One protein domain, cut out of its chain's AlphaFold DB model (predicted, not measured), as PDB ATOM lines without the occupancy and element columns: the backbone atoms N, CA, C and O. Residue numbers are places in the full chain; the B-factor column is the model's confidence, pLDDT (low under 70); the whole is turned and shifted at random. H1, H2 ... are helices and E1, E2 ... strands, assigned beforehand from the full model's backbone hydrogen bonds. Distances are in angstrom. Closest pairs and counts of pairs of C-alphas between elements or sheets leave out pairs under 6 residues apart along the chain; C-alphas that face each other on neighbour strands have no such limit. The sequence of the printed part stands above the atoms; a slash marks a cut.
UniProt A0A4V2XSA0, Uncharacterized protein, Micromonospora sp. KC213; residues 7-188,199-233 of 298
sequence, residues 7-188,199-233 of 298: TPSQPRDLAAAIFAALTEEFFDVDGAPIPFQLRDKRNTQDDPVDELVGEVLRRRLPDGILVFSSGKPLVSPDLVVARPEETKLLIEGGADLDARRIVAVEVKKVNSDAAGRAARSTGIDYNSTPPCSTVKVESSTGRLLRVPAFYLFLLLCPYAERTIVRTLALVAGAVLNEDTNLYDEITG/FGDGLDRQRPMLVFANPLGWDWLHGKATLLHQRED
ATOM      1  N   THR A   7       7.603 -18.747 -31.736       78.12
ATOM      2  CA  THR A   7       8.589 -19.615 -31.068       78.12
ATOM      3  C   THR A   7       9.709 -19.987 -32.046       78.12
ATOM      4  O   THR A   7       9.489 -19.896 -33.249       78.12
ATOM      5  N   PRO A   8      10.880 -20.474 -31.592       73.75
ATOM      6  CA  PRO A   8      11.921 -20.965 -32.506       73.75
ATOM      7  C   PRO A   8      11.439 -22.075 -33.459       73.75
ATOM      8  O   PRO A   8      11.891 -22.173 -34.591       73.75
ATOM      9  N   SER A   9      10.477 -22.899 -33.028       68.56
ATOM     10  CA  SER A   9       9.862 -23.942 -33.865       68.56
ATOM     11  C   SER A   9       8.825 -23.417 -34.864       68.56
ATOM     12  O   SER A   9       8.469 -24.123 -35.802       68.56
ATOM     13  N   GLN A  10       8.295 -22.211 -34.640       78.00
ATOM     14  CA  GLN A  10       7.294 -21.552 -35.484       78.00
ATOM     15  C   GLN A  10       7.572 -20.038 -35.510       78.00
ATOM     16  O   GLN A  10       6.805 -19.253 -34.930       78.00
ATOM     17  N   PRO A  11       8.706 -19.614 -36.104       82.62
ATOM     18  CA  PRO A  11       9.106 -18.220 -36.082       82.62
ATOM     19  C   PRO A  11       8.173 -17.405 -36.974       82.62
ATOM     20  O   PRO A  11       7.861 -17.791 -38.101       82.62
ATOM     21  N   ARG A  12       7.739 -16.252 -36.466       89.50
ATOM     22  CA  ARG A  12       6.987 -15.272 -37.254       89.50
ATOM     23  C   ARG A  12       7.930 -14.408 -38.082       89.50
ATOM     24  O   ARG A  12       9.122 -14.284 -37.773       89.50
ATOM     25  N   ASP A  13       7.364 -13.792 -39.110       93.94
ATOM     26  CA  ASP A  13       8.065 -12.951 -40.070       93.94
ATOM     27  C   ASP A  13       8.661 -11.696 -39.403       93.94
ATOM     28  O   ASP A  13       7.964 -10.942 -38.709       93.94
ATOM     29  N   LEU A  14       9.968 -11.466 -39.591       95.25
ATOM     30  CA  LEU A  14      10.644 -10.332 -38.957       95.25
ATOM     31  C   LEU A  14      10.235  -9.004 -39.585       95.25
ATOM     32  O   LEU A  14      10.130  -8.020 -38.858       95.25
ATOM     33  N   ALA A  15       9.958  -8.948 -40.890       96.81
ATOM     34  CA  ALA A  15       9.530  -7.703 -41.523       96.81
ATOM     35  C   ALA A  15       8.160  -7.270 -40.993       96.81
ATOM     36  O   ALA A  15       7.959  -6.100 -40.664       96.81
ATOM     37  N   ALA A  16       7.239  -8.218 -40.816       96.69
ATOM     38  CA  ALA A  16       5.961  -7.955 -40.167       96.69
ATOM     39  C   ALA A  16       6.110  -7.555 -38.686       96.69
ATOM     40  O   ALA A  16       5.406  -6.656 -38.226       96.69
ATOM     41  N   ALA A  17       7.045  -8.161 -37.944       96.19
ATOM     42  CA  ALA A  17       7.311  -7.784 -36.553       96.19
ATOM     43  C   ALA A  17       7.907  -6.369 -36.431       96.19
ATOM     44  O   ALA A  17       7.472  -5.581 -35.591       96.19
ATOM     45  N   ILE A  18       8.853  -6.017 -37.307       97.69
ATOM     46  CA  ILE A  18       9.423  -4.668 -37.421       97.69
ATOM     47  C   ILE A  18       8.321  -3.666 -37.767       97.69
ATOM     48  O   ILE A  18       8.202  -2.634 -37.112       97.69
ATOM     49  N   PHE A  19       7.481  -3.979 -38.756       97.88
ATOM     50  CA  PHE A  19       6.360  -3.121 -39.128       97.88
ATOM     51  C   PHE A  19       5.416  -2.856 -37.950       97.88
ATOM     52  O   PHE A  19       5.061  -1.701 -37.712       97.88
ATOM     53  N   ALA A  20       5.042  -3.895 -37.198       95.81
ATOM     54  CA  ALA A  20       4.185  -3.752 -36.024       95.81
ATOM     55  C   ALA A  20       4.845  -2.876 -34.947       95.81
ATOM     56  O   ALA A  20       4.234  -1.914 -34.488       95.81
ATOM     57  N   ALA A  21       6.119  -3.132 -34.627       96.75
ATOM     58  CA  ALA A  21       6.875  -2.374 -33.629       96.75
ATOM     59  C   ALA A  21       6.944  -0.878 -33.954       96.75
ATOM     60  O   ALA A  21       6.743  -0.044 -33.075       96.75
ATOM     61  N   LEU A  22       7.215  -0.539 -35.216       97.75
ATOM     62  CA  LEU A  22       7.303   0.852 -35.659       97.75
ATOM     63  C   LEU A  22       5.924   1.505 -35.776       97.75
ATOM     64  O   LEU A  22       5.782   2.689 -35.487       97.75
ATOM     65  N   THR A  23       4.901   0.751 -36.179       96.25
ATOM     66  CA  THR A  23       3.530   1.271 -36.245       96.25
ATOM     67  C   THR A  23       3.021   1.633 -34.852       96.25
ATOM     68  O   THR A  23       2.515   2.730 -34.674       96.25
ATOM     69  N   GLU A  24       3.216   0.763 -33.863       94.75
ATOM     70  CA  GLU A  24       2.820   1.008 -32.466       94.75
ATOM     71  C   GLU A  24       3.628   2.117 -31.777       94.75
ATOM     72  O   GLU A  24       3.201   2.641 -30.751       94.75
ATOM     73  N   GLU A  25       4.815   2.441 -32.294       96.50
ATOM     74  CA  GLU A  25       5.624   3.552 -31.792       96.50
ATOM     75  C   GLU A  25       5.153   4.895 -32.350       96.50
ATOM     76  O   GLU A  25       5.058   5.884 -31.623       96.50
ATOM     77  N   PHE A  26       4.900   4.946 -33.658       97.25
ATOM     78  CA  PHE A  26       4.675   6.203 -34.367       97.25
ATOM     79  C   PHE A  26       3.204   6.535 -34.597       97.25
ATOM     80  O   PHE A  26       2.906   7.650 -35.030       97.25
ATOM     81  N   PHE A  27       2.295   5.603 -34.324       95.88
ATOM     82  CA  PHE A  27       0.861   5.774 -34.502       95.88
ATOM     83  C   PHE A  27       0.110   5.257 -33.275       95.88
ATOM     84  O   PHE A  27       0.508   4.272 -32.655       95.88
ATOM     85  N   ASP A  28      -0.979   5.933 -32.922       93.56
ATOM     86  CA  ASP A  28      -1.869   5.484 -31.857       93.56
ATOM     87  C   ASP A  28      -2.812   4.365 -32.332       93.56
ATOM     88  O   ASP A  28      -2.733   3.870 -33.461       93.56
ATOM     89  N   VAL A  29      -3.716   3.947 -31.445       89.38
ATOM     90  CA  VAL A  29      -4.681   2.871 -31.713       89.38
ATOM     91  C   VAL A  29      -5.652   3.198 -32.850       89.38
ATOM     92  O   VAL A  29      -6.110   2.281 -33.526       89.38
ATOM     93  N   ASP A  30      -5.912   4.482 -33.108       89.06
ATOM     94  CA  ASP A  30      -6.765   4.955 -34.202       89.06
ATOM     95  C   ASP A  30      -5.966   5.140 -35.509       89.06
ATOM     96  O   ASP A  30      -6.519   5.447 -36.574       89.06
ATOM     97  N   GLY A  31      -4.650   4.915 -35.458       90.75
ATOM     98  CA  GLY A  31      -3.725   5.110 -36.564       90.75
ATOM     99  C   GLY A  31      -3.366   6.578 -36.799       90.75
ATOM    100  O   GLY A  31      -2.923   6.917 -37.900       90.75
ATOM    101  N   ALA A  32      -3.571   7.457 -35.815       93.56
ATOM    102  CA  ALA A  32      -3.135   8.844 -35.885       93.56
ATOM    103  C   ALA A  32      -1.648   8.966 -35.492       93.56
ATOM    104  O   ALA A  32      -1.197   8.285 -34.573       93.56
ATOM    105  N   PRO A  33      -0.855   9.820 -36.171       96.19
ATOM    106  CA  PRO A  33       0.562   9.983 -35.855       96.19
ATOM    107  C   PRO A  33       0.820  10.522 -34.443       96.19
ATOM    108  O   PRO A  33       0.227  11.525 -34.043       96.19
ATOM    109  N   ILE A  34       1.786   9.930 -33.742       96.75
ATOM    110  CA  ILE A  34       2.225  10.360 -32.410       96.75
ATOM    111  C   ILE A  34       3.420  11.324 -32.544       96.75
ATOM    112  O   ILE A  34       4.419  10.977 -33.184       96.75
ATOM    113  N   PRO A  35       3.370  12.534 -31.950       97.38
ATOM    114  CA  PRO A  35       4.503  13.458 -31.951       97.38
ATOM    115  C   PRO A  35       5.660  12.984 -31.072       97.38
ATOM    116  O   PRO A  35       5.490  12.758 -29.872       97.38
ATOM    117  N   PHE A  36       6.864  12.957 -31.634       95.94
ATOM    118  CA  PHE A  36       8.097  12.584 -30.944       95.94
ATOM    119  C   PHE A  36       9.178  13.658 -31.105       95.94
ATOM    120  O   PHE A  36       9.136  14.499 -32.010       95.94
ATOM    121  N   GLN A  37      10.154  13.631 -30.198       93.56
ATOM    122  CA  GLN A  37      11.340  14.471 -30.296       93.56
ATOM    123  C   GLN A  37      12.405  13.728 -31.097       93.56
ATOM    124  O   GLN A  37      12.773  12.607 -30.755       93.56
ATOM    125  N   LEU A  38      12.927  14.371 -32.137       90.75
ATOM    126  CA  LEU A  38      14.113  13.903 -32.835       90.75
ATOM    127  C   LEU A  38      15.293  14.759 -32.381       90.75
ATOM    128  O   LEU A  38      15.179  15.983 -32.325       90.75
ATOM    129  N   ARG A  39      16.417  14.130 -32.028       87.94
ATOM    130  CA  ARG A  39      17.636  14.884 -31.718       87.94
ATOM    131  C   ARG A  39      18.147  15.600 -32.969       87.94
ATOM    132  O   ARG A  39      17.991  15.099 -34.084       87.94
ATOM    133  N   ASP A  40      18.860  16.700 -32.772       83.62
ATOM    134  CA  ASP A  40      19.544  17.366 -33.875       83.62
ATOM    135  C   ASP A  40      20.595  16.458 -34.514       83.62
ATOM    136  O   ASP A  40      21.245  15.626 -33.859       83.62
ATOM    137  N   LYS A  41      20.791  16.644 -35.822       79.62
ATOM    138  CA  LYS A  41      21.899  16.020 -36.536       79.62
ATOM    139  C   LYS A  41      23.207  16.623 -36.024       79.62
ATOM    140  O   LYS A  41      23.456  17.814 -36.176       79.62
ATOM    141  N   ARG A  42      24.036  15.785 -35.403       77.69
ATOM    142  CA  ARG A  42      25.385  16.149 -34.953       77.69
ATOM    143  C   ARG A  42      26.344  16.145 -36.150       77.69
ATOM    144  O   ARG A  42      25.988  15.699 -37.236       77.69
ATOM    145  N   ASN A  43      27.591  16.566 -35.933       63.84
ATOM    146  CA  ASN A  43      28.670  16.408 -36.922       63.84
ATOM    147  C   ASN A  43      29.080  14.934 -37.150       63.84
ATOM    148  O   ASN A  43      29.978  14.662 -37.947       63.84
ATOM    149  N   THR A  44      28.450  13.984 -36.452       58.88
ATOM    150  CA  THR A  44      28.560  12.546 -36.718       58.88
ATOM    151  C   THR A  44      27.693  12.175 -37.921       58.88
ATOM    152  O   THR A  44      26.722  12.857 -38.250       58.88
ATOM    153  N   GLN A  45      28.066  11.109 -38.629       59.03
ATOM    154  CA  GLN A  45      27.331  10.690 -39.827       59.03
ATOM    155  C   GLN A  45      26.038   9.934 -39.510       59.03
ATOM    156  O   GLN A  45      25.213   9.793 -40.409       59.03
ATOM    157  N   ASP A  46      25.855   9.513 -38.256       64.75
ATOM    158  CA  ASP A  46      24.680   8.774 -37.810       64.75
ATOM    159  C   ASP A  46      23.429   9.644 -37.887       64.75
ATOM    160  O   ASP A  46      23.306  10.703 -37.242       64.75
ATOM    161  N   ASP A  47      22.499   9.197 -38.723       83.75
ATOM    162  CA  ASP A  47      21.245   9.885 -38.903       83.75
ATOM    163  C   ASP A  47      20.366   9.702 -37.656       83.75
ATOM    164  O   ASP A  47      20.134   8.567 -37.237       83.75
ATOM    165  N   PRO A  48      19.842  10.791 -37.059       89.06
ATOM    166  CA  PRO A  48      18.967  10.692 -35.894       89.06
ATOM    167  C   PRO A  48      17.777   9.744 -36.087       89.06
ATOM    168  O   PRO A  48      17.299   9.154 -35.123       89.06
ATOM    169  N   VAL A  49      17.272   9.630 -37.321       91.62
ATOM    170  CA  VAL A  49      16.117   8.780 -37.632       91.62
ATOM    171  C   VAL A  49      16.512   7.308 -37.617       91.62
ATOM    172  O   VAL A  49      15.795   6.502 -37.033       91.62
ATOM    173  N   ASP A  50      17.655   6.961 -38.204       91.19
ATOM    174  CA  ASP A  50      18.128   5.577 -38.294       91.19
ATOM    175  C   ASP A  50      18.447   5.028 -36.896       91.19
ATOM    176  O   ASP A  50      18.091   3.895 -36.561       91.19
ATOM    177  N   GLU A  51      19.040   5.867 -36.038       91.69
ATOM    178  CA  GLU A  51      19.258   5.559 -34.622       91.69
ATOM    179  C   GLU A  51      17.950   5.333 -33.869       91.69
ATOM    180  O   GLU A  51      17.822   4.324 -33.177       91.69
ATOM    181  N   LEU A  52      16.981   6.244 -34.022       94.19
ATOM    182  CA  LEU A  52      15.677   6.133 -33.374       94.19
ATOM    183  C   LEU A  52      14.973   4.839 -33.791       94.19
ATOM    184  O   LEU A  52      14.482   4.108 -32.937       94.19
ATOM    185  N   VAL A  53      14.958   4.521 -35.088       95.94
ATOM    186  CA  VAL A  53      14.392   3.261 -35.592       95.94
ATOM    187  C   VAL A  53      15.112   2.071 -34.951       95.94
ATOM    188  O   VAL A  53      14.455   1.170 -34.434       95.94
ATOM    189  N   GLY A  54      16.447   2.074 -34.918       95.38
ATOM    190  CA  GLY A  54      17.229   1.016 -34.276       95.38
ATOM    191  C   GLY A  54      16.923   0.852 -32.781       95.38
ATOM    192  O   GLY A  54      16.770  -0.273 -32.308       95.38
ATOM    193  N   GLU A  55      16.804   1.951 -32.034       95.00
ATOM    194  CA  GLU A  55      16.452   1.951 -30.608       95.00
ATOM    195  C   GLU A  55      15.041   1.405 -30.370       95.00
ATOM    196  O   GLU A  55      14.852   0.518 -29.534       95.00
ATOM    197  N   VAL A  56      14.061   1.883 -31.141       96.50
ATOM    198  CA  VAL A  56      12.673   1.414 -31.069       96.50
ATOM    199  C   VAL A  56      12.620  -0.089 -31.307       96.50
ATOM    200  O   VAL A  56      12.009  -0.809 -30.518       96.50
ATOM    201  N   LEU A  57      13.307  -0.591 -32.336       96.94
ATOM    202  CA  LEU A  57      13.339  -2.023 -32.621       96.94
ATOM    203  C   LEU A  57      13.993  -2.823 -31.487       96.94
ATOM    204  O   LEU A  57      13.411  -3.816 -31.063       96.94
ATOM    205  N   ARG A  58      15.129  -2.379 -30.932       95.69
ATOM    206  CA  ARG A  58      15.764  -3.046 -29.774       95.69
ATOM    207  C   ARG A  58      14.861  -3.094 -28.546       95.69
ATOM    208  O   ARG A  58      14.913  -4.056 -27.794       95.69
ATOM    209  N   ARG A  59      14.053  -2.055 -28.330       95.12
ATOM    210  CA  ARG A  59      13.142  -1.959 -27.184       95.12
ATOM    211  C   ARG A  59      11.857  -2.772 -27.372       95.12
ATOM    212  O   ARG A  59      11.275  -3.228 -26.392       95.12
ATOM    213  N   ARG A  60      11.346  -2.863 -28.604       94.75
ATOM    214  CA  ARG A  60      10.025  -3.447 -28.908       94.75
ATOM    215  C   ARG A  60      10.090  -4.904 -29.354       94.75
ATOM    216  O   ARG A  60       9.104  -5.620 -29.172       94.75
ATOM    217  N   LEU A  61      11.203  -5.335 -29.942       93.94
ATOM    218  CA  LEU A  61      11.438  -6.736 -30.281       93.94
ATOM    219  C   LEU A  61      11.933  -7.499 -29.036       93.94
ATOM    220  O   LEU A  61      12.577  -6.906 -28.177       93.94
ATOM    221  N   PRO A  62      11.609  -8.795 -28.902       89.69
ATOM    222  CA  PRO A  62      12.032  -9.603 -27.760       89.69
ATOM    223  C   PRO A  62      13.529  -9.941 -27.796       89.69
ATOM    224  O   PRO A  62      14.117 -10.042 -28.870       89.69
ATOM    225  N   ASP A  63      14.102 -10.229 -26.623       84.25
ATOM    226  CA  ASP A  63      15.546 -10.420 -26.382       84.25
ATOM    227  C   ASP A  63      16.241 -11.457 -27.287       84.25
ATOM    228  O   ASP A  63      17.443 -11.378 -27.527       84.25
ATOM    229  N   GLY A  64      15.498 -12.433 -27.823       85.69
ATOM    230  CA  GLY A  64      16.016 -13.434 -28.765       85.69
ATOM    231  C   GLY A  64      16.252 -12.920 -30.193       85.69
ATOM    232  O   GLY A  64      16.714 -13.680 -31.044       85.69
ATOM    233  N   ILE A  65      15.917 -11.659 -30.483       91.12
ATOM    234  CA  ILE A  65      16.135 -11.008 -31.777       91.12
ATOM    235  C   ILE A  65      17.142  -9.876 -31.605       91.12
ATOM    236  O   ILE A  65      16.959  -8.969 -30.798       91.12
ATOM    237  N   LEU A  66      18.192  -9.898 -32.422       92.81
ATOM    238  CA  LEU A  66      19.236  -8.883 -32.402       92.81
ATOM    239  C   LEU A  66      19.012  -7.841 -33.496       92.81
ATOM    240  O   LEU A  66      18.649  -8.177 -34.623       92.81
ATOM    241  N   VAL A  67      19.281  -6.577 -33.158       94.06
ATOM    242  CA  VAL A  67      19.223  -5.430 -34.075       94.06
ATOM    243  C   VAL A  67      20.608  -4.800 -34.175       94.06
ATOM    244  O   VAL A  67      21.074  -4.092 -33.269       94.06
ATOM    245  N   PHE A  68      21.259  -5.042 -35.302       91.94
ATOM    246  CA  PHE A  68      22.562  -4.493 -35.646       91.94
ATOM    247  C   PHE A  68      22.369  -3.207 -36.442       91.94
ATOM    248  O   PHE A  68      21.619  -3.188 -37.413       91.94
ATOM    249  N   SER A  69      23.052  -2.141 -36.038       89.25
ATOM    250  CA  SER A  69      23.128  -0.904 -36.817       89.25
ATOM    251  C   SER A  69      24.471  -0.852 -37.524       89.25
ATOM    252  O   SER A  69      25.480  -1.247 -36.936       89.25
ATOM    253  N   SER A  70      24.494  -0.351 -38.758       80.69
ATOM    254  CA  SER A  70      25.741  -0.210 -39.510       80.69
ATOM    255  C   SER A  70      26.742   0.684 -38.771       80.69
ATOM    256  O   SER A  70      27.932   0.362 -38.729       80.69
ATOM    257  N   GLY A  71      26.251   1.772 -38.154       66.44
ATOM    258  CA  GLY A  71      27.006   2.699 -37.296       66.44
ATOM    259  C   GLY A  71      28.258   3.276 -37.962       66.44
ATOM    260  O   GLY A  71      29.184   3.725 -37.285       66.44
ATOM    261  N   LYS A  72      28.348   3.160 -39.292       65.81
ATOM    262  CA  LYS A  72      29.545   3.435 -40.077       65.81
ATOM    263  C   LYS A  72      29.177   4.162 -41.365       65.81
ATOM    264  O   LYS A  72      28.220   3.778 -42.041       65.81
ATOM    265  N   PRO A  73      29.995   5.149 -41.767       59.94
ATOM    266  CA  PRO A  73      29.915   5.769 -43.078       59.94
ATOM    267  C   PRO A  73      29.827   4.734 -44.198       59.94
ATOM    268  O   PRO A  73      30.704   3.878 -44.307       59.94
ATOM    269  N   LEU A  74      28.858   4.903 -45.104       64.75
ATOM    270  CA  LEU A  74      28.817   4.194 -46.391       64.75
ATOM    271  C   LEU A  74      28.678   2.672 -46.276       64.75
ATOM    272  O   LEU A  74      29.137   1.945 -47.157       64.75
ATOM    273  N   VAL A  75      28.052   2.211 -45.200       76.94
ATOM    274  CA  VAL A  75      27.684   0.814 -45.008       76.94
ATOM    275  C   VAL A  75      26.170   0.717 -45.148       76.94
ATOM    276  O   VAL A  75      25.444   1.380 -44.415       76.94
ATOM    277  N   SER A  76      25.721  -0.093 -46.102       80.44
ATOM    278  CA  SER A  76      24.319  -0.480 -46.274       80.44
ATOM    279  C   SER A  76      24.199  -1.984 -45.991       80.44
ATOM    280  O   SER A  76      25.141  -2.721 -46.306       80.44
ATOM    281  N   PRO A  77      23.083  -2.459 -45.412       89.56
ATOM    282  CA  PRO A  77      21.905  -1.689 -44.983       89.56
ATOM    283  C   PRO A  77      22.151  -0.873 -43.707       89.56
ATOM    284  O   PRO A  77      23.109  -1.134 -42.981       89.56
ATOM    285  N   ASP A  78      21.258   0.072 -43.410       91.19
ATOM    286  CA  ASP A  78      21.298   0.844 -42.158       91.19
ATOM    287  C   ASP A  78      21.125  -0.058 -40.926       91.19
ATOM    288  O   ASP A  78      21.799   0.117 -39.903       91.19
ATOM    289  N   LEU A  79      20.244  -1.058 -41.039       93.81
ATOM    290  CA  LEU A  79      19.922  -2.003 -39.978       93.81
ATOM    291  C   LEU A  79      19.882  -3.444 -40.500       93.81
ATOM    292  O   LEU A  79      19.427  -3.719 -41.611       93.81
ATOM    293  N   VAL A  80      20.282  -4.384 -39.648       94.25
ATOM    294  CA  VAL A  80      20.040  -5.822 -39.821       94.25
ATOM    295  C   VAL A  80      19.342  -6.344 -38.574       94.25
ATOM    296  O   VAL A  80      19.819  -6.137 -37.460       94.25
ATOM    297  N   VAL A  81      18.222  -7.036 -38.761       94.56
ATOM    298  CA  VAL A  81      17.462  -7.685 -37.689       94.56
ATOM    299  C   VAL A  81      17.544  -9.188 -37.890       94.56
ATOM    300  O   VAL A  81      17.232  -9.675 -38.975       94.56
ATOM    301  N   ALA A  82      17.988  -9.924 -36.873       92.25
ATOM    302  CA  ALA A  82      18.318 -11.336 -37.024       92.25
ATOM    303  C   ALA A  82      17.974 -12.174 -35.791       92.25
ATOM    304  O   ALA A  82      18.104 -11.722 -34.652       92.25
ATOM    305  N   ARG A  83      17.621 -13.438 -36.033       89.56
ATOM    306  CA  ARG A  83      17.561 -14.510 -35.036       89.56
ATOM    307  C   ARG A  83      18.908 -15.231 -35.014       89.56
ATOM    308  O   ARG A  83      19.252 -15.870 -36.013       89.56
ATOM    309  N   PRO A  84      19.701 -15.137 -33.933       82.56
ATOM    310  CA  PRO A  84      21.089 -15.605 -33.941       82.56
ATOM    311  C   PRO A  84      21.251 -17.087 -34.281       82.56
ATOM    312  O   PRO A  84      22.087 -17.433 -35.114       82.56
ATOM    313  N   GLU A  85      20.431 -17.953 -33.680       75.88
ATOM    314  CA  GLU A  85      20.511 -19.408 -33.872       75.88
ATOM    315  C   GLU A  85      20.223 -19.805 -35.325       75.88
ATOM    316  O   GLU A  85      20.977 -20.559 -35.938       75.88
ATOM    317  N   GLU A  86      19.185 -19.220 -35.921       69.25
ATOM    318  CA  GLU A  86      18.790 -19.480 -37.308       69.25
ATOM    319  C   GLU A  86      19.764 -18.847 -38.315       69.25
ATOM    320  O   GLU A  86      20.016 -19.396 -39.389       69.25
ATOM    321  N   THR A  87      20.371 -17.711 -37.958       71.12
ATOM    322  CA  THR A  87      21.381 -17.034 -38.787       71.12
ATOM    323  C   THR A  87      22.700 -17.801 -38.804       71.12
ATOM    324  O   THR A  87      23.380 -17.835 -39.830       71.12
ATOM    325  N   LYS A  88      23.053 -18.476 -37.704       72.50
ATOM    326  CA  LYS A  88      24.238 -19.339 -37.643       72.50
ATOM    327  C   LYS A  88      24.173 -20.456 -38.690       72.50
ATOM    328  O   LYS A  88      25.157 -20.680 -39.388       72.50
ATOM    329  N   LEU A  89      22.997 -21.051 -38.899       65.00
ATOM    330  CA  LEU A  89      22.787 -22.060 -39.946       65.00
ATOM    331  C   LEU A  89      23.026 -21.499 -41.358       65.00
ATOM    332  O   LEU A  89      23.590 -22.185 -42.210       65.00
ATOM    333  N   LEU A  90      22.654 -20.240 -41.613       71.44
ATOM    334  CA  LEU A  90      22.943 -19.571 -42.890       71.44
ATOM    335  C   LEU A  90      24.447 -19.326 -43.076       71.44
ATOM    336  O   LEU A  90      24.991 -19.570 -44.157       71.44
ATOM    337  N   ILE A  91      25.142 -18.913 -42.013       68.62
ATOM    338  CA  ILE A  91      26.603 -18.732 -42.005       68.62
ATOM    339  C   ILE A  91      27.336 -20.056 -42.253       68.62
ATOM    340  O   ILE A  91      28.375 -20.058 -42.915       68.62
ATOM    341  N   GLU A  92      26.787 -21.178 -41.789       68.50
ATOM    342  CA  GLU A  92      27.379 -22.517 -41.902       68.50
ATOM    343  C   GLU A  92      27.072 -23.238 -43.227       68.50
ATOM    344  O   GLU A  92      27.590 -24.323 -43.462       68.50
ATOM    345  N   GLY A  93      26.306 -22.629 -44.145       61.56
ATOM    346  CA  GLY A  93      26.053 -23.207 -45.478       61.56
ATOM    347  C   GLY A  93      24.593 -23.494 -45.807       61.56
ATOM    348  O   GLY A  93      24.329 -23.990 -46.898       61.56
ATOM    349  N   GLY A  94      23.654 -23.161 -44.918       61.62
ATOM    350  CA  GLY A  94      22.221 -23.245 -45.195       61.62
ATOM    351  C   GLY A  94      21.808 -22.405 -46.410       61.62
ATOM    352  O   GLY A  94      22.366 -21.335 -46.656       61.62
ATOM    353  N   ALA A  95      20.839 -22.909 -47.175       56.06
ATOM    354  CA  ALA A  95      20.485 -22.372 -48.491       56.06
ATOM    355  C   ALA A  95      19.338 -21.342 -48.489       56.06
ATOM    356  O   ALA A  95      19.186 -20.615 -49.470       56.06
ATOM    357  N   ASP A  96      18.550 -21.237 -47.413       58.28
ATOM    358  CA  ASP A  96      17.263 -20.533 -47.492       58.28
ATOM    359  C   ASP A  96      17.316 -19.073 -47.027       58.28
ATOM    360  O   ASP A  96      17.463 -18.764 -45.843       58.28
ATOM    361  N   LEU A  97      17.108 -18.168 -47.984       64.12
ATOM    362  CA  LEU A  97      16.787 -16.762 -47.753       64.12
ATOM    363  C   LEU A  97      15.377 -16.652 -47.158       64.12
ATOM    364  O   LEU A  97      14.397 -16.538 -47.889       64.12
ATOM    365  N   ASP A  98      15.270 -16.690 -45.833       73.56
ATOM    366  CA  ASP A  98      13.988 -16.597 -45.133       73.56
ATOM    367  C   ASP A  98      13.934 -15.331 -44.261       73.56
ATOM    368  O   ASP A  98      14.729 -15.153 -43.333       73.56
ATOM    369  N   ALA A  99      12.968 -14.454 -44.559       71.50
ATOM    370  CA  ALA A  99      12.709 -13.216 -43.822       71.50
ATOM    371  C   ALA A  99      12.254 -13.460 -42.370       71.50
ATOM    372  O   ALA A  99      12.250 -12.542 -41.553       71.50
ATOM    373  N   ARG A 100      11.914 -14.698 -42.001       82.50
ATOM    374  CA  ARG A 100      11.708 -15.097 -40.604       82.50
ATOM    375  C   ARG A 100      13.019 -15.157 -39.814       82.50
ATOM    376  O   ARG A 100      12.977 -14.961 -38.602       82.50
ATOM    377  N   ARG A 101      14.161 -15.382 -40.479       84.56
ATOM    378  CA  ARG A 101      15.481 -15.593 -39.849       84.56
ATOM    379  C   ARG A 101      16.298 -14.315 -39.748       84.56
ATOM    380  O   ARG A 101      16.865 -14.017 -38.698       84.56
ATOM    381  N   ILE A 102      16.388 -13.579 -40.856       91.00
ATOM    382  CA  ILE A 102      17.199 -12.368 -40.977       91.00
ATOM    383  C   ILE A 102      16.622 -11.436 -42.039       91.00
ATOM    384  O   ILE A 102      16.234 -11.874 -43.121       91.00
ATOM    385  N   VAL A 103      16.596 -10.139 -41.742       94.00
ATOM    386  CA  VAL A 103      16.179  -9.093 -42.679       94.00
ATOM    387  C   VAL A 103      17.099  -7.886 -42.585       94.00
ATOM    388  O   VAL A 103      17.527  -7.481 -41.503       94.00
ATOM    389  N   ALA A 104      17.385  -7.292 -43.734       94.94
ATOM    390  CA  ALA A 104      18.005  -5.983 -43.837       94.94
ATOM    391  C   ALA A 104      16.929  -4.903 -43.940       94.94
ATOM    392  O   ALA A 104      15.957  -5.073 -44.677       94.94
ATOM    393  N   VAL A 105      17.123  -3.779 -43.254       96.06
ATOM    394  CA  VAL A 105      16.267  -2.598 -43.369       96.06
ATOM    395  C   VAL A 105      17.121  -1.393 -43.738       96.06
ATOM    396  O   VAL A 105      18.031  -1.015 -43.008       96.06
ATOM    397  N   GLU A 106      16.798  -0.787 -44.872       94.62
ATOM    398  CA  GLU A 106      17.326   0.504 -45.304       94.62
ATOM    399  C   GLU A 106      16.276   1.585 -45.022       94.62
ATOM    400  O   GLU A 106      15.121   1.472 -45.443       94.62
ATOM    401  N   VAL A 107      16.659   2.651 -44.331       94.25
ATOM    402  CA  VAL A 107      15.767   3.740 -43.940       94.25
ATOM    403  C   VAL A 107      15.813   4.853 -44.991       94.25
ATOM    404  O   VAL A 107      16.857   5.292 -45.479       94.25
ATOM    405  N   LYS A 108      14.631   5.320 -45.396       93.75
ATOM    406  CA  LYS A 108      14.436   6.394 -46.371       93.75
ATOM    407  C   LYS A 108      13.488   7.438 -45.805       93.75
ATOM    408  O   LYS A 108      12.266   7.331 -45.891       93.75
ATOM    409  N   LYS A 109      14.064   8.501 -45.254       92.06
ATOM    410  CA  LYS A 109      13.305   9.666 -44.802       92.06
ATOM    411  C   LYS A 109      12.987  10.614 -45.952       92.06
ATOM    412  O   LYS A 109      13.842  10.938 -46.776       92.06
ATOM    413  N   VAL A 110      11.751  11.088 -45.976       93.44
ATOM    414  CA  VAL A 110      11.258  12.052 -46.953       93.44
ATOM    415  C   VAL A 110      10.597  13.189 -46.195       93.44
ATOM    416  O   VAL A 110       9.723  12.961 -45.363       93.44
ATOM    417  N   ASN A 111      11.016  14.417 -46.482       92.31
ATOM    418  CA  ASN A 111      10.371  15.597 -45.922       92.31
ATOM    419  C   ASN A 111       9.040  15.846 -46.624       92.31
ATOM    420  O   ASN A 111       8.904  15.604 -47.833       92.31
ATOM    421  N   SER A 112       8.077  16.368 -45.873       93.19
ATOM    422  CA  SER A 112       6.828  16.813 -46.461       93.19
ATOM    423  C   SER A 112       6.942  18.156 -47.176       93.19
ATOM    424  O   SER A 112       7.762  19.003 -46.822       93.19
ATOM    425  N   ASP A 113       6.083  18.364 -48.167       92.19
ATOM    426  CA  ASP A 113       5.759  19.682 -48.698       92.19
ATOM    427  C   ASP A 113       4.785  20.436 -47.770       92.19
ATOM    428  O   ASP A 113       4.389  19.948 -46.706       92.19
ATOM    429  N   ALA A 114       4.385  21.642 -48.182       87.94
ATOM    430  CA  ALA A 114       3.440  22.476 -47.441       87.94
ATOM    431  C   ALA A 114       2.041  21.841 -47.292       87.94
ATOM    432  O   ALA A 114       1.306  22.196 -46.375       87.94
ATOM    433  N   ALA A 115       1.678  20.892 -48.161       87.44
ATOM    434  CA  ALA A 115       0.425  20.143 -48.097       87.44
ATOM    435  C   ALA A 115       0.551  18.848 -47.270       87.44
ATOM    436  O   ALA A 115      -0.386  18.052 -47.217       87.44
ATOM    437  N   GLY A 116       1.704  18.605 -46.634       89.12
ATOM    438  CA  GLY A 116       1.952  17.398 -45.854       89.12
ATOM    439  C   GLY A 116       2.197  16.146 -46.703       89.12
ATOM    440  O   GLY A 116       2.157  15.044 -46.159       89.12
ATOM    441  N   ARG A 117       2.433  16.281 -48.015       92.69
ATOM    442  CA  ARG A 117       2.728  15.175 -48.944       92.69
ATOM    443  C   ARG A 117       4.230  15.019 -49.149       92.69
ATOM    444  O   ARG A 117       5.000  15.894 -48.786       92.69
ATOM    445  N   ALA A 118       4.675  13.910 -49.735       92.88
ATOM    446  CA  ALA A 118       6.092  13.710 -50.039       92.88
ATOM    447  C   ALA A 118       6.617  14.782 -51.015       92.88
ATOM    448  O   ALA A 118       6.196  14.816 -52.169       92.88
ATOM    449  N   ALA A 119       7.594  15.595 -50.586       88.44
ATOM    450  CA  ALA A 119       8.149  16.689 -51.396       88.44
ATOM    451  C   ALA A 119       8.797  16.221 -52.717       88.44
ATOM    452  O   ALA A 119       8.932  16.990 -53.667       88.44
ATOM    453  N   ARG A 120       9.195  14.945 -52.793       85.06
ATOM    454  CA  ARG A 120       9.626  14.274 -54.025       85.06
ATOM    455  C   ARG A 120       8.712  13.087 -54.298       85.06
ATOM    456  O   ARG A 120       9.038  11.959 -53.948       85.06
ATOM    457  N   SER A 121       7.543  13.345 -54.873       87.12
ATOM    458  CA  SER A 121       6.503  12.324 -55.029       87.12
ATOM    459  C   SER A 121       6.861  11.241 -56.051       87.12
ATOM    460  O   SER A 121       6.546  10.080 -55.834       87.12
ATOM    461  N   THR A 122       7.554  11.564 -57.144       89.62
ATOM    462  CA  THR A 122       7.749  10.600 -58.246       89.62
ATOM    463  C   THR A 122       9.008   9.746 -58.143       89.62
ATOM    464  O   THR A 122       9.066   8.672 -58.736       89.62
ATOM    465  N   GLY A 123      10.017  10.185 -57.393       90.38
ATOM    466  CA  GLY A 123      11.267   9.449 -57.263       90.38
ATOM    467  C   GLY A 123      12.116   9.903 -56.086       90.38
ATOM    468  O   GLY A 123      11.966  11.017 -55.585       90.38
ATOM    469  N   ILE A 124      13.003   9.020 -55.644       90.75
ATOM    470  CA  ILE A 124      13.921   9.244 -54.528       90.75
ATOM    471  C   ILE A 124      15.329   8.782 -54.898       90.75
ATOM    472  O   ILE A 124      15.498   7.814 -55.644       90.75
ATOM    473  N   ASP A 125      16.324   9.505 -54.387       89.06
ATOM    474  CA  ASP A 125      17.732   9.251 -54.671       89.06
ATOM    475  C   ASP A 125      18.246   8.077 -53.829       89.06
ATOM    476  O   ASP A 125      18.048   8.011 -52.613       89.06
ATOM    477  N   TYR A 126      18.973   7.185 -54.484       87.25
ATOM    478  CA  TYR A 126      19.693   6.063 -53.902       87.25
ATOM    479  C   TYR A 126      21.185   6.297 -54.116       87.25
ATOM    480  O   TYR A 126      21.733   6.102 -55.206       87.25
ATOM    481  N   ASN A 127      21.844   6.771 -53.060       78.88
ATOM    482  CA  ASN A 127      23.267   7.078 -53.087       78.88
ATOM    483  C   ASN A 127      24.082   5.792 -52.962       78.88
ATOM    484  O   ASN A 127      24.227   5.262 -51.868       78.88
ATOM    485  N   SER A 128      24.682   5.328 -54.062       68.12
ATOM    486  CA  SER A 128      25.625   4.189 -54.061       68.12
ATOM    487  C   SER A 128      25.050   2.835 -53.606       68.12
ATOM    488  O   SER A 128      25.809   1.884 -53.440       68.12
ATOM    489  N   THR A 129      23.732   2.714 -53.432       81.88
ATOM    490  CA  THR A 129      23.059   1.440 -53.140       81.88
ATOM    491  C   THR A 129      21.641   1.468 -53.718       81.88
ATOM    492  O   THR A 129      20.775   2.115 -53.133       81.88
ATOM    493  N   PRO A 130      21.381   0.837 -54.879       89.62
ATOM    494  CA  PRO A 130      20.035   0.779 -55.444       89.62
ATOM    495  C   PRO A 130      19.099  -0.036 -54.544       89.62
ATOM    496  O   PRO A 130      19.571  -0.885 -53.778       89.62
ATOM    497  N   PRO A 131      17.772   0.158 -54.660       92.75
ATOM    498  CA  PRO A 131      16.842  -0.784 -54.083       92.75
ATOM    499  C   PRO A 131      17.052  -2.166 -54.714       92.75
ATOM    500  O   PRO A 131      17.353  -2.258 -55.905       92.75
ATOM    501  N   CYS A 132      16.912  -3.233 -53.936       93.50
ATOM    502  CA  CYS A 132      17.099  -4.604 -54.403       93.50
ATOM    503  C   CYS A 132      16.301  -5.579 -53.535       93.50
ATOM    504  O   CYS A 132      16.082  -5.307 -52.359       93.50
ATOM    505  N   SER A 133      15.910  -6.733 -54.076       92.75
ATOM    506  CA  SER A 133      15.257  -7.820 -53.332       92.75
ATOM    507  C   SER A 133      16.117  -8.370 -52.192       92.75
ATOM    508  O   SER A 133      15.591  -8.764 -51.151       92.75
ATOM    509  N   THR A 134      17.438  -8.365 -52.372       92.25
ATOM    510  CA  THR A 134      18.411  -8.793 -51.367       92.25
ATOM    511  C   THR A 134      19.611  -7.859 -51.319       92.25
ATOM    512  O   THR A 134      19.996  -7.275 -52.333       92.25
ATOM    513  N   VAL A 135      20.242  -7.758 -50.152       91.12
ATOM    514  CA  VAL A 135      21.506  -7.027 -49.959       91.12
ATOM    515  C   VAL A 135      22.590  -7.955 -49.426       91.12
ATOM    516  O   VAL A 135      22.290  -9.019 -48.879       91.12
ATOM    517  N   LYS A 136      23.857  -7.564 -49.604       89.25
ATOM    518  CA  LYS A 136      25.009  -8.304 -49.079       89.25
ATOM    519  C   LYS A 136      25.359  -7.812 -47.679       89.25
ATOM    520  O   LYS A 136      25.535  -6.617 -47.477       89.25
ATOM    521  N   VAL A 137      25.513  -8.742 -46.745       87.94
ATOM    522  CA  VAL A 137      25.967  -8.477 -45.376       87.94
ATOM    523  C   VAL A 137      27.155  -9.382 -45.084       87.94
ATOM    524  O   VAL A 137      27.119 -10.574 -45.383       87.94
ATOM    525  N   GLU A 138      28.224  -8.828 -44.526       86.44
ATOM    526  CA  GLU A 138      29.385  -9.611 -44.108       86.44
ATOM    527  C   GLU A 138      29.153 -10.188 -42.707       86.44
ATOM    528  O   GLU A 138      28.792  -9.473 -41.772       86.44
ATOM    529  N   SER A 139      29.324 -11.500 -42.566       82.44
ATOM    530  CA  SER A 139      29.257 -12.191 -41.276       82.44
ATOM    531  C   SER A 139      30.564 -12.063 -40.491       82.44
ATOM    532  O   SER A 139      31.601 -11.677 -41.027       82.44
ATOM    533  N   SER A 140      30.555 -12.474 -39.219       80.00
ATOM    534  CA  SER A 140      31.745 -12.448 -38.357       80.00
ATOM    535  C   SER A 140      32.915 -13.304 -38.861       80.00
ATOM    536  O   SER A 140      34.038 -13.117 -38.403       80.00
ATOM    537  N   THR A 141      32.677 -14.241 -39.785       79.38
ATOM    538  CA  THR A 141      33.716 -15.078 -40.409       79.38
ATOM    539  C   THR A 141      34.244 -14.499 -41.727       79.38
ATOM    540  O   THR A 141      35.038 -15.150 -42.400       79.38
ATOM    541  N   GLY A 142      33.792 -13.305 -42.132       81.38
ATOM    542  CA  GLY A 142      34.118 -12.694 -43.428       81.38
ATOM    543  C   GLY A 142      33.312 -13.263 -44.602       81.38
ATOM    544  O   GLY A 142      33.500 -12.863 -45.749       81.38
ATOM    545  N   ARG A 143      32.389 -14.204 -44.355       81.62
ATOM    546  CA  ARG A 143      31.494 -14.718 -45.398       81.62
ATOM    547  C   ARG A 143      30.434 -13.672 -45.737       81.62
ATOM    548  O   ARG A 143      29.737 -13.198 -44.839       81.62
ATOM    549  N   LEU A 144      30.264 -13.392 -47.029       84.56
ATOM    550  CA  LEU A 144      29.167 -12.577 -47.546       84.56
ATOM    551  C   LEU A 144      27.871 -13.394 -47.596       84.56
ATOM    552  O   LEU A 144      27.789 -14.426 -48.263       84.56
ATOM    553  N   LEU A 145      26.852 -12.902 -46.903       85.31
ATOM    554  CA  LEU A 145      25.493 -13.422 -46.909       85.31
ATOM    555  C   LEU A 145      24.626 -12.522 -47.784       85.31
ATOM    556  O   LEU A 145      24.743 -11.300 -47.719       85.31
ATOM    557  N   ARG A 146      23.726 -13.110 -48.572       87.62
ATOM    558  CA  ARG A 146      22.583 -12.365 -49.108       87.62
ATOM    559  C   ARG A 146      21.456 -12.450 -48.094       87.62
ATOM    560  O   ARG A 146      21.221 -13.522 -47.549       87.62
ATOM    561  N   VAL A 147      20.774 -11.342 -47.841       89.62
ATOM    562  CA  VAL A 147      19.625 -11.300 -46.927       89.62
ATOM    563  C   VAL A 147      18.457 -10.575 -47.595       89.62
ATOM    564  O   VAL A 147      18.711  -9.631 -48.356       89.62
ATOM    565  N   PRO A 148      17.198 -10.977 -47.340       93.06
ATOM    566  CA  PRO A 148      16.026 -10.226 -47.778       93.06
ATOM    567  C   PRO A 148      16.107  -8.771 -47.322       93.06
ATOM    568  O   PRO A 148      16.397  -8.494 -46.156       93.06
ATOM    569  N   ALA A 149      15.863  -7.846 -48.243       94.38
ATOM    570  CA  ALA A 149      15.958  -6.421 -47.973       94.38
ATOM    571  C   ALA A 149      14.583  -5.766 -47.940       94.38
ATOM    572  O   ALA A 149      13.720  -6.042 -48.773       94.38
ATOM    573  N   PHE A 150      14.404  -4.858 -46.990       97.38
ATOM    574  CA  PHE A 150      13.236  -4.011 -46.838       97.38
ATOM    575  C   PHE A 150      13.664  -2.552 -46.794       97.38
ATOM    576  O   PHE A 150      14.720  -2.205 -46.273       97.38
ATOM    577  N   TYR A 151      12.815  -1.689 -47.331       97.25
ATOM    578  CA  TYR A 151      13.034  -0.253 -47.384       97.25
ATOM    579  C   TYR A 151      11.944   0.419 -46.557       97.25
ATOM    580  O   TYR A 151      10.757   0.307 -46.874       97.25
ATOM    581  N   LEU A 152      12.345   1.074 -45.471       97.88
ATOM    582  CA  LEU A 152      11.461   1.797 -44.567       97.88
ATOM    583  C   LEU A 152      11.360   3.254 -45.013       97.88
ATOM    584  O   LEU A 152      12.255   4.057 -44.759       97.88
ATOM    585  N   PHE A 153      10.249   3.611 -45.647       97.69
ATOM    586  CA  PHE A 153       9.958   4.985 -46.026       97.69
ATOM    587  C   PHE A 153       9.190   5.703 -44.921       97.69
ATOM    588  O   PHE A 153       8.102   5.270 -44.535       97.69
ATOM    589  N   LEU A 154       9.732   6.830 -44.464       97.50
ATOM    590  CA  LEU A 154       9.128   7.675 -43.435       97.50
ATOM    591  C   LEU A 154       8.875   9.070 -44.002       97.50
ATOM    592  O   LEU A 154       9.818   9.778 -44.360       97.50
ATOM    593  N   LEU A 155       7.605   9.474 -44.071       97.31
ATOM    594  CA  LEU A 155       7.229  10.852 -44.378       97.31
ATOM    595  C   LEU A 155       7.228  11.665 -43.085       97.31
ATOM    596  O   LEU A 155       6.312  11.530 -42.273       97.31
ATOM    597  N   LEU A 156       8.248  12.495 -42.899       95.88
ATOM    598  CA  LEU A 156       8.398  13.317 -41.703       95.88
ATOM    599  C   LEU A 156       7.724  14.671 -41.901       95.88
ATOM    600  O   LEU A 156       7.974  15.360 -42.894       95.88
ATOM    601  N   CYS A 157       6.893  15.051 -40.931       95.19
ATOM    602  CA  CYS A 157       6.239  16.354 -40.890       95.19
ATOM    603  C   CYS A 157       6.585  17.094 -39.593       95.19
ATOM    604  O   CYS A 157       6.548  16.479 -38.521       95.19
ATOM    605  N   PRO A 158       6.838  18.412 -39.659       92.94
ATOM    606  CA  PRO A 158       6.820  19.265 -38.478       92.94
ATOM    607  C   PRO A 158       5.442  19.221 -37.806       92.94
ATOM    608  O   PRO A 158       4.411  19.251 -38.484       92.94
ATOM    609  N   TYR A 159       5.422  19.168 -36.478       93.06
ATOM    610  CA  TYR A 159       4.209  19.239 -35.670       93.06
ATOM    611  C   TYR A 159       4.493  20.045 -34.401       93.06
ATOM    612  O   TYR A 159       5.062  19.525 -33.440       93.06
ATOM    613  N   ALA A 160       4.119  21.329 -34.412       91.12
ATOM    614  CA  ALA A 160       4.582  22.307 -33.426       91.12
ATOM    615  C   ALA A 160       6.124  22.265 -33.301       91.12
ATOM    616  O   ALA A 160       6.811  22.353 -34.315       91.12
ATOM    617  N   GLU A 161       6.665  22.088 -32.095       91.50
ATOM    618  CA  GLU A 161       8.112  21.953 -31.833       91.50
ATOM    619  C   GLU A 161       8.631  20.507 -31.969       91.50
ATOM    620  O   GLU A 161       9.788  20.215 -31.670       91.50
ATOM    621  N   ARG A 162       7.769  19.577 -32.396       94.75
ATOM    622  CA  ARG A 162       8.057  18.142 -32.515       94.75
ATOM    623  C   ARG A 162       7.985  17.678 -33.967       94.75
ATOM    624  O   ARG A 162       7.690  18.439 -34.888       94.75
ATOM    625  N   THR A 163       8.257  16.394 -34.168       95.00
ATOM    626  CA  THR A 163       8.107  15.710 -35.456       95.00
ATOM    627  C   THR A 163       7.034  14.633 -35.350       95.00
ATOM    628  O   THR A 163       6.855  14.034 -34.293       95.00
ATOM    629  N   ILE A 164       6.332  14.366 -36.449       97.19
ATOM    630  CA  ILE A 164       5.481  13.180 -36.610       97.19
ATOM    631  C   ILE A 164       5.926  12.376 -37.833       97.19
ATOM    632  O   ILE A 164       6.403  12.942 -38.823       97.19
ATOM    633  N   VAL A 165       5.697  11.063 -37.799       97.69
ATOM    634  CA  VAL A 165       5.697  10.231 -39.008       97.69
ATOM    635  C   VAL A 165       4.286  10.273 -39.586       97.69
ATOM    636  O   VAL A 165       3.380   9.617 -39.088       97.69
ATOM    637  N   ARG A 166       4.067  11.062 -40.642       96.94
ATOM    638  CA  ARG A 166       2.751  11.158 -41.296       96.94
ATOM    639  C   ARG A 166       2.381   9.862 -42.015       96.94
ATOM    640  O   ARG A 166       1.233   9.437 -41.962       96.94
ATOM    641  N   THR A 167       3.347   9.271 -42.709       97.44
ATOM    642  CA  THR A 167       3.187   8.041 -43.487       97.44
ATOM    643  C   THR A 167       4.376   7.138 -43.209       97.44
ATOM    644  O   THR A 167       5.518   7.602 -43.263       97.44
ATOM    645  N   LEU A 168       4.106   5.856 -42.974       98.19
ATOM    646  CA  LEU A 168       5.118   4.815 -42.837       98.19
ATOM    647  C   LEU A 168       4.847   3.738 -43.883       98.19
ATOM    648  O   LEU A 168       3.763   3.158 -43.914       98.19
ATOM    649  N   ALA A 169       5.830   3.443 -44.725       98.25
ATOM    650  CA  ALA A 169       5.752   2.315 -45.644       98.25
ATOM    651  C   ALA A 169       6.984   1.426 -45.481       98.25
ATOM    652  O   ALA A 169       8.086   1.846 -45.824       98.25
ATOM    653  N   LEU A 170       6.803   0.205 -44.976       98.62
ATOM    654  CA  LEU A 170       7.853  -0.813 -44.999       98.62
ATOM    655  C   LEU A 170       7.662  -1.657 -46.257       98.62
ATOM    656  O   LEU A 170       6.644  -2.326 -46.408       98.62
ATOM    657  N   VAL A 171       8.608  -1.585 -47.186       98.31
ATOM    658  CA  VAL A 171       8.446  -2.124 -48.541       98.31
ATOM    659  C   VAL A 171       9.502  -3.183 -48.801       98.31
ATOM    660  O   VAL A 171      10.692  -2.876 -48.755       98.31
ATOM    661  N   ALA A 172       9.090  -4.417 -49.101       97.38
ATOM    662  CA  ALA A 172      10.019  -5.452 -49.547       97.38
ATOM    663  C   ALA A 172      10.773  -4.967 -50.790       97.38
ATOM    664  O   ALA A 172      10.179  -4.436 -51.727       97.38
ATOM    665  N   GLY A 173      12.083  -5.164 -50.818       95.62
ATOM    666  CA  GLY A 173      12.952  -4.645 -51.865       95.62
ATOM    667  C   GLY A 173      12.580  -5.131 -53.262       95.62
ATOM    668  O   GLY A 173      12.617  -4.347 -54.205       95.62
ATOM    669  N   ALA A 174      12.080  -6.363 -53.380       95.00
ATOM    670  CA  ALA A 174      11.555  -6.913 -54.631       95.00
ATOM    671  C   ALA A 174      10.341  -6.137 -55.170       95.00
ATOM    672  O   ALA A 174      10.143  -6.042 -56.378       95.00
ATOM    673  N   VAL A 175       9.555  -5.513 -54.284       96.12
ATOM    674  CA  VAL A 175       8.452  -4.624 -54.671       96.12
ATOM    675  C   VAL A 175       8.992  -3.361 -55.327       96.12
ATOM    676  O   VAL A 175       8.229  -2.709 -56.021       96.12
ATOM    677  N   LEU A 176      10.263  -2.986 -55.140       95.19
ATOM    678  CA  LEU A 176      10.905  -1.829 -55.777       95.19
ATOM    679  C   LEU A 176      11.729  -2.244 -57.000       95.19
ATOM    680  O   LEU A 176      11.543  -1.666 -58.075       95.19
ATOM    681  N   ASN A 177      12.612  -3.229 -56.825       94.19
ATOM    682  CA  ASN A 177      13.542  -3.733 -57.826       94.19
ATOM    683  C   ASN A 177      14.046  -5.143 -57.446       94.19
ATOM    684  O   ASN A 177      14.505  -5.359 -56.327       94.19
ATOM    685  N   GLU A 178      14.012  -6.087 -58.387       91.88
ATOM    686  CA  GLU A 178      14.530  -7.455 -58.207       91.88
ATOM    687  C   GLU A 178      15.955  -7.637 -58.765       91.88
ATOM    688  O   GLU A 178      16.546  -8.698 -58.585       91.88
ATOM    689  N   ASP A 179      16.519  -6.616 -59.425       91.00
ATOM    690  CA  ASP A 179      17.807  -6.706 -60.117       91.00
ATOM    691  C   ASP A 179      19.002  -6.718 -59.145       91.00
ATOM    692  O   ASP A 179      19.557  -5.681 -58.762       91.00
ATOM    693  N   THR A 180      19.418  -7.928 -58.768       90.06
ATOM    694  CA  THR A 180      20.594  -8.169 -57.924       90.06
ATOM    695  C   THR A 180      21.916  -7.894 -58.635       90.06
ATOM    696  O   THR A 180      22.920  -7.663 -57.961       90.06
ATOM    697  N   ASN A 181      21.940  -7.920 -59.972       90.69
ATOM    698  CA  ASN A 181      23.153  -7.663 -60.746       90.69
ATOM    699  C   ASN A 181      23.467  -6.168 -60.738       90.69
ATOM    700  O   ASN A 181      24.598  -5.789 -60.441       90.69
ATOM    701  N   LEU A 182      22.451  -5.326 -60.950       90.19
ATOM    702  CA  LEU A 182      22.573  -3.880 -60.789       90.19
ATOM    703  C   LEU A 182      23.052  -3.523 -59.378       90.19
ATOM    704  O   LEU A 182      23.945  -2.696 -59.214       90.19
ATOM    705  N   TYR A 183      22.497  -4.158 -58.343       90.81
ATOM    706  CA  TYR A 183      22.967  -3.951 -56.972       90.81
ATOM    707  C   TYR A 183      24.457  -4.280 -56.804       90.81
ATOM    708  O   TYR A 183      25.209  -3.465 -56.262       90.81
ATOM    709  N   ASP A 184      24.900  -5.433 -57.304       88.62
ATOM    710  CA  ASP A 184      26.291  -5.875 -57.205       88.62
ATOM    711  C   ASP A 184      27.258  -4.958 -57.973       88.62
ATOM    712  O   ASP A 184      28.329  -4.624 -57.465       88.62
ATOM    713  N   GLU A 185      26.872  -4.502 -59.165       87.94
ATOM    714  CA  GLU A 185      27.674  -3.582 -59.978       87.94
ATOM    715  C   GLU A 185      27.841  -2.216 -59.295       87.94
ATOM    716  O   GLU A 185      28.904  -1.584 -59.336       87.94
ATOM    717  N   ILE A 186      26.781  -1.730 -58.646       86.25
ATOM    718  CA  ILE A 186      26.780  -0.416 -58.004       86.25
ATOM    719  C   ILE A 186      27.567  -0.427 -56.692       86.25
ATOM    720  O   ILE A 186      28.334   0.505 -56.440       86.25
ATOM    721  N   THR A 187      27.413  -1.483 -55.892       84.50
ATOM    722  CA  THR A 187      28.036  -1.618 -54.563       84.50
ATOM    723  C   THR A 187      29.468  -2.163 -54.591       84.50
ATOM    724  O   THR A 187      30.182  -2.063 -53.593       84.50
ATOM    725  N   GLY A 188      29.917  -2.705 -55.726       81.06
ATOM    726  CA  GLY A 188      31.268  -3.230 -55.910       81.06
ATOM    727  C   GLY A 188      32.400  -2.189 -55.896       81.06
ATOM    728  O   GLY A 188      32.199  -0.971 -55.899       81.06
ATOM    729  N   PHE A 199      46.314  21.462 -59.167       92.88
ATOM    730  CA  PHE A 199      47.230  21.111 -58.079       92.88
ATOM    731  C   PHE A 199      47.302  19.605 -57.792       92.88
ATOM    732  O   PHE A 199      48.074  19.188 -56.934       92.88
ATOM    733  N   GLY A 200      46.529  18.779 -58.506       89.81
ATOM    734  CA  GLY A 200      46.554  17.321 -58.361       89.81
ATOM    735  C   GLY A 200      46.026  16.777 -57.023       89.81
ATOM    736  O   GLY A 200      46.189  15.595 -56.735       89.81
ATOM    737  N   ASP A 201      45.387  17.601 -56.200       92.62
ATOM    738  CA  ASP A 201      44.778  17.214 -54.922       92.62
ATOM    739  C   ASP A 201      43.331  16.710 -55.074       92.62
ATOM    740  O   ASP A 201      42.738  16.167 -54.137       92.62
ATOM    741  N   GLY A 202      42.758  16.843 -56.271       86.12
ATOM    742  CA  GLY A 202      41.412  16.394 -56.581       86.12
ATOM    743  C   GLY A 202      41.307  14.887 -56.811       86.12
ATOM    744  O   GLY A 202      42.230  14.214 -57.280       86.12
ATOM    745  N   LEU A 203      40.110  14.357 -56.557       90.50
ATOM    746  CA  LEU A 203      39.727  13.003 -56.941       90.50
ATOM    747  C   LEU A 203      38.264  12.938 -57.389       90.50
ATOM    748  O   LEU A 203      37.409  13.661 -56.877       90.50
ATOM    749  N   ASP A 204      37.976  12.025 -58.312       86.06
ATOM    750  CA  ASP A 204      36.632  11.644 -58.731       86.06
ATOM    751  C   ASP A 204      36.224  10.361 -58.006       86.06
ATOM    752  O   ASP A 204      36.895   9.327 -58.053       86.06
ATOM    753  N   ARG A 205      35.094  10.441 -57.307       74.81
ATOM    754  CA  ARG A 205      34.560   9.345 -56.501       74.81
ATOM    755  C   ARG A 205      33.799   8.311 -57.336       74.81
ATOM    756  O   ARG A 205      33.559   7.236 -56.790       74.81
ATOM    757  N   GLN A 206      33.399   8.624 -58.576       75.88
ATOM    758  CA  GLN A 206      32.655   7.752 -59.506       75.88
ATOM    759  C   GLN A 206      31.475   6.988 -58.882       75.88
ATOM    760  O   GLN A 206      31.217   5.818 -59.186       75.88
ATOM    761  N   ARG A 207      30.747   7.648 -57.976       75.50
ATOM    762  CA  ARG A 207      29.572   7.068 -57.324       75.50
ATOM    763  C   ARG A 207      28.317   7.429 -58.104       75.50
ATOM    764  O   ARG A 207      27.997   8.615 -58.175       75.50
ATOM    765  N   PRO A 208      27.603   6.444 -58.665       82.06
ATOM    766  CA  PRO A 208      26.360   6.706 -59.355       82.06
ATOM    767  C   PRO A 208      25.300   7.114 -58.330       82.06
ATOM    768  O   PRO A 208      25.216   6.565 -57.225       82.06
ATOM    769  N   MET A 209      24.502   8.099 -58.718       83.94
ATOM    770  CA  MET A 209      23.287   8.493 -58.024       83.94
ATOM    771  C   MET A 209      22.125   7.951 -58.840       83.94
ATOM    772  O   MET A 209      21.951   8.333 -59.996       83.94
ATOM    773  N   LEU A 210      21.377   7.019 -58.260       88.94
ATOM    774  CA  LEU A 210      20.261   6.373 -58.939       88.94
ATOM    775  C   LEU A 210      18.949   6.943 -58.420       88.94
ATOM    776  O   LEU A 210      18.843   7.260 -57.240       88.94
ATOM    777  N   VAL A 211      17.943   7.042 -59.285       90.31
ATOM    778  CA  VAL A 211      16.600   7.484 -58.900       90.31
ATOM    779  C   VAL A 211      15.623   6.360 -59.196       90.31
ATOM    780  O   VAL A 211      15.465   5.962 -60.348       90.31
ATOM    781  N   PHE A 212      14.952   5.869 -58.158       92.94
ATOM    782  CA  PHE A 212      13.859   4.904 -58.289       92.94
ATOM    783  C   PHE A 212      12.554   5.521 -57.802       92.94
ATOM    784  O   PHE A 212      12.551   6.592 -57.191       92.94
ATOM    785  N   ALA A 213      11.444   4.841 -58.090       92.75
ATOM    786  CA  ALA A 213      10.125   5.256 -57.642       92.75
ATOM    787  C   ALA A 213      10.102   5.497 -56.125       92.75
ATOM    788  O   ALA A 213      10.710   4.751 -55.354       92.75
ATOM    789  N   ASN A 214       9.375   6.532 -55.709       94.56
ATOM    790  CA  ASN A 214       9.084   6.779 -54.304       94.56
ATOM    791  C   ASN A 214       7.682   6.234 -53.978       94.56
ATOM    792  O   ASN A 214       6.699   6.831 -54.425       94.56
ATOM    793  N   PRO A 215       7.549   5.151 -53.186       95.44
ATOM    794  CA  PRO A 215       6.242   4.631 -52.789       95.44
ATOM    795  C   PRO A 215       5.364   5.678 -52.100       95.44
ATOM    796  O   PRO A 215       4.154   5.664 -52.286       95.44
ATOM    797  N   LEU A 216       5.948   6.638 -51.373       95.88
ATOM    798  CA  LEU A 216       5.193   7.700 -50.696       95.88
ATOM    799  C   LEU A 216       4.488   8.674 -51.656       95.88
ATOM    800  O   LEU A 216       3.679   9.481 -51.203       95.88
ATOM    801  N   GLY A 217       4.779   8.620 -52.959       94.00
ATOM    802  CA  GLY A 217       4.009   9.333 -53.979       94.00
ATOM    803  C   GLY A 217       2.724   8.633 -54.407       94.00
ATOM    804  O   GLY A 217       1.943   9.214 -55.152       94.00
ATOM    805  N   TRP A 218       2.490   7.396 -53.963       95.06
ATOM    806  CA  TRP A 218       1.214   6.729 -54.169       95.06
ATOM    807  C   TRP A 218       0.199   7.238 -53.145       95.06
ATOM    808  O   TRP A 218       0.267   6.881 -51.970       95.06
ATOM    809  N   ASP A 219      -0.772   8.035 -53.600       92.44
ATOM    810  CA  ASP A 219      -1.763   8.703 -52.740       92.44
ATOM    811  C   ASP A 219      -2.474   7.760 -51.753       92.44
ATOM    812  O   ASP A 219      -2.826   8.162 -50.649       92.44
ATOM    813  N   TRP A 220      -2.644   6.481 -52.096       94.25
ATOM    814  CA  TRP A 220      -3.283   5.501 -51.213       94.25
ATOM    815  C   TRP A 220      -2.495   5.195 -49.926       94.25
ATOM    816  O   TRP A 220      -3.085   4.784 -48.922       94.25
ATOM    817  N   LEU A 221      -1.174   5.384 -49.944       94.88
ATOM    818  CA  LEU A 221      -0.335   5.229 -48.756       94.88
ATOM    819  C   LEU A 221      -0.394   6.452 -47.838       94.88
ATOM    820  O   LEU A 221      -0.003   6.351 -46.680       94.88
ATOM    821  N   HIS A 222      -0.871   7.598 -48.323       93.94
ATOM    822  CA  HIS A 222      -0.815   8.850 -47.579       93.94
ATOM    823  C   HIS A 222      -1.544   8.767 -46.230       93.94
ATOM    824  O   HIS A 222      -2.714   8.386 -46.158       93.94
ATOM    825  N   GLY A 223      -0.853   9.161 -45.157       93.75
ATOM    826  CA  GLY A 223      -1.423   9.204 -43.812       93.75
ATOM    827  C   GLY A 223      -1.602   7.830 -43.166       93.75
ATOM    828  O   GLY A 223      -2.398   7.710 -42.237       93.75
ATOM    829  N   LYS A 224      -0.961   6.777 -43.691       94.69
ATOM    830  CA  LYS A 224      -1.148   5.394 -43.232       94.69
ATOM    831  C   LYS A 224       0.190   4.708 -42.968       94.69
ATOM    832  O   LYS A 224       1.171   4.949 -43.667       94.69
ATOM    833  N   ALA A 225       0.200   3.800 -41.996       97.06
ATOM    834  CA  ALA A 225       1.247   2.796 -41.846       97.06
ATOM    835  C   ALA A 225       0.883   1.573 -42.698       97.06
ATOM    836  O   ALA A 225      -0.211   1.027 -42.550       97.06
ATOM    837  N   THR A 226       1.746   1.162 -43.629       97.88
ATOM    838  CA  THR A 226       1.495   0.001 -44.500       97.88
ATOM    839  C   THR A 226       2.760  -0.835 -44.712       97.88
ATOM    840  O   THR A 226       3.828  -0.301 -45.002       97.88
ATOM    841  N   LEU A 227       2.623  -2.155 -44.623       98.44
ATOM    842  CA  LEU A 227       3.639  -3.128 -45.025       98.44
ATOM    843  C   LEU A 227       3.334  -3.620 -46.439       98.44
ATOM    844  O   LEU A 227       2.206  -4.018 -46.712       98.44
ATOM    845  N   LEU A 228       4.319  -3.618 -47.334       98.38
ATOM    846  CA  LEU A 228       4.234  -4.219 -48.662       98.38
ATOM    847  C   LEU A 228       5.177  -5.419 -48.717       98.38
ATOM    848  O   LEU A 228       6.388  -5.260 -48.569       98.38
ATOM    849  N   HIS A 229       4.622  -6.607 -48.935       97.75
ATOM    850  CA  HIS A 229       5.336  -7.872 -48.789       97.75
ATOM    851  C   HIS A 229       5.029  -8.844 -49.939       97.75
ATOM    852  O   HIS A 229       3.994  -8.731 -50.589       97.75
ATOM    853  N   GLN A 230       5.917  -9.805 -50.204       95.50
ATOM    854  CA  GLN A 230       5.703 -10.849 -51.225       95.50
ATOM    855  C   GLN A 230       4.773 -11.971 -50.744       95.50
ATOM    856  O   GLN A 230       3.966 -12.486 -51.509       95.50
ATOM    857  N   ARG A 231       4.886 -12.339 -49.467       95.06
ATOM    858  CA  ARG A 231       4.062 -13.372 -48.824       95.06
ATOM    859  C   ARG A 231       2.596 -12.955 -48.681       95.06
ATOM    860  O   ARG A 231       2.321 -11.820 -48.287       95.06
ATOM    861  N   GLU A 232       1.680 -13.876 -48.980       95.94
ATOM    862  CA  GLU A 232       0.221 -13.670 -48.959       95.94
ATOM    863  C   GLU A 232      -0.461 -14.036 -47.632       95.94
ATOM    864  O   GLU A 232      -1.596 -13.628 -47.391       95.94
ATOM    865  N   ASP A 233       0.251 -14.780 -46.790       95.00
ATOM    866  CA  ASP A 233      -0.219 -15.478 -45.589       95.00
ATOM    867  C   ASP A 233       0.111 -14.728 -44.284       95.00
ATOM    868  O   ASP A 233      -0.151 -15.213 -43.187       95.00
TER     869      ASP A 233
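What this domain is: This is residues 7 to 188 and 199 to 233 of the 298 residues of an uncharacterized protein of Micromonospora sp. KC213 (UniProt A0A4V2XSA0). What shape is seen first? A twisted, branched sheet of seven strands curls round two touching helices, H1 and H2, with H3 near one end of E3 and H4 just grazing the sheet by E5. Beyond E3, away from H1 and H2, lies a small sheet of E4 and E9, and residues 199 to 205, with E8 among them, stick out as a free arm. What is it built of? Of 217 printed residues, 108, under half, are in named elements of mixed class, in the order H1 H2 E1 E2 H3 E3 E4 E5 E6 E7 H4 E8 E9 E10. The large sheet is mixed, the small one antiparallel. How large is it? It is compact, with a radius of gyration of the C-alphas of 17.6 A and spans of 60 by 51 by 32 A.

Where its parts are: Where is the large sheet? It holds E1, residues 66 to 69, E2, 79 to 82, E3, 102 to 111, 29.2 A long, E5, 134 to 138, E6, 144 to 159, 42.1 A, E7, 162 to 172, 29.2 A, and E10, 225 to 229. C-alpha 144 is at (29.167, -12.577, -47.546) and C-alpha 229 at (5.336, -7.872, -48.789). Where are the others? H1, residues 14 to 26, 18.2 A, begins at (10.644, -10.332, -38.957); H2 is 48 to 60, 18.1 A, H3 84 to 91 and H4 180 to 187. E4 is 124 to 127, E8 202 to 204 and E9 209 to 212.

How they stand to each other: How is the large sheet joined? E6 bends by 61 degrees at residue 147; parallel E3 lies on one side, with N 106 and O 150 at 2.9 A, and E5 and E7 on the other. E5, E6 and E7 form a meander of two antiparallel hairpins, with N 137 and O 145 at 2.8 A, and N 153 and O 169 at 2.8 A. E2 is antiparallel to E3, N 81 to O 103 2.9 A, and forms a hairpin with E1, N 68 to O 80 2.8 A, while E10 is parallel to E7, N 228 to O 170 2.8 A. How do the helices stand? H1 and H2 touch, closest at the C-alphas of Ala 21 and Arg 60, 5.8 A, and are only just about perpendicular at 72 degrees. H3 is on the same face as H1. Every O i to N i+4 pair is within hydrogen-bond range in H1, H2 and H4, and 2 of 4 in H3. What of E4, E8 and E9? E4 and E9 are antiparallel, N 126 to O 210 2.8 A; E4 and E3 are near each other; E8 pairs with no named strand.

The domain as a whole: Is anything missing? Residues 189 to 198 are not printed, and C-alphas 188 and 199 are 29.2 A apart. Which links are long? H1 to H2, E3 to E4 and E9 to E10. Where is confidence low? The mean pLDDT of the printed part is 88.3, and 19 residues are under 70, among them 43 to 46, 71 to 74 and 91 to 97.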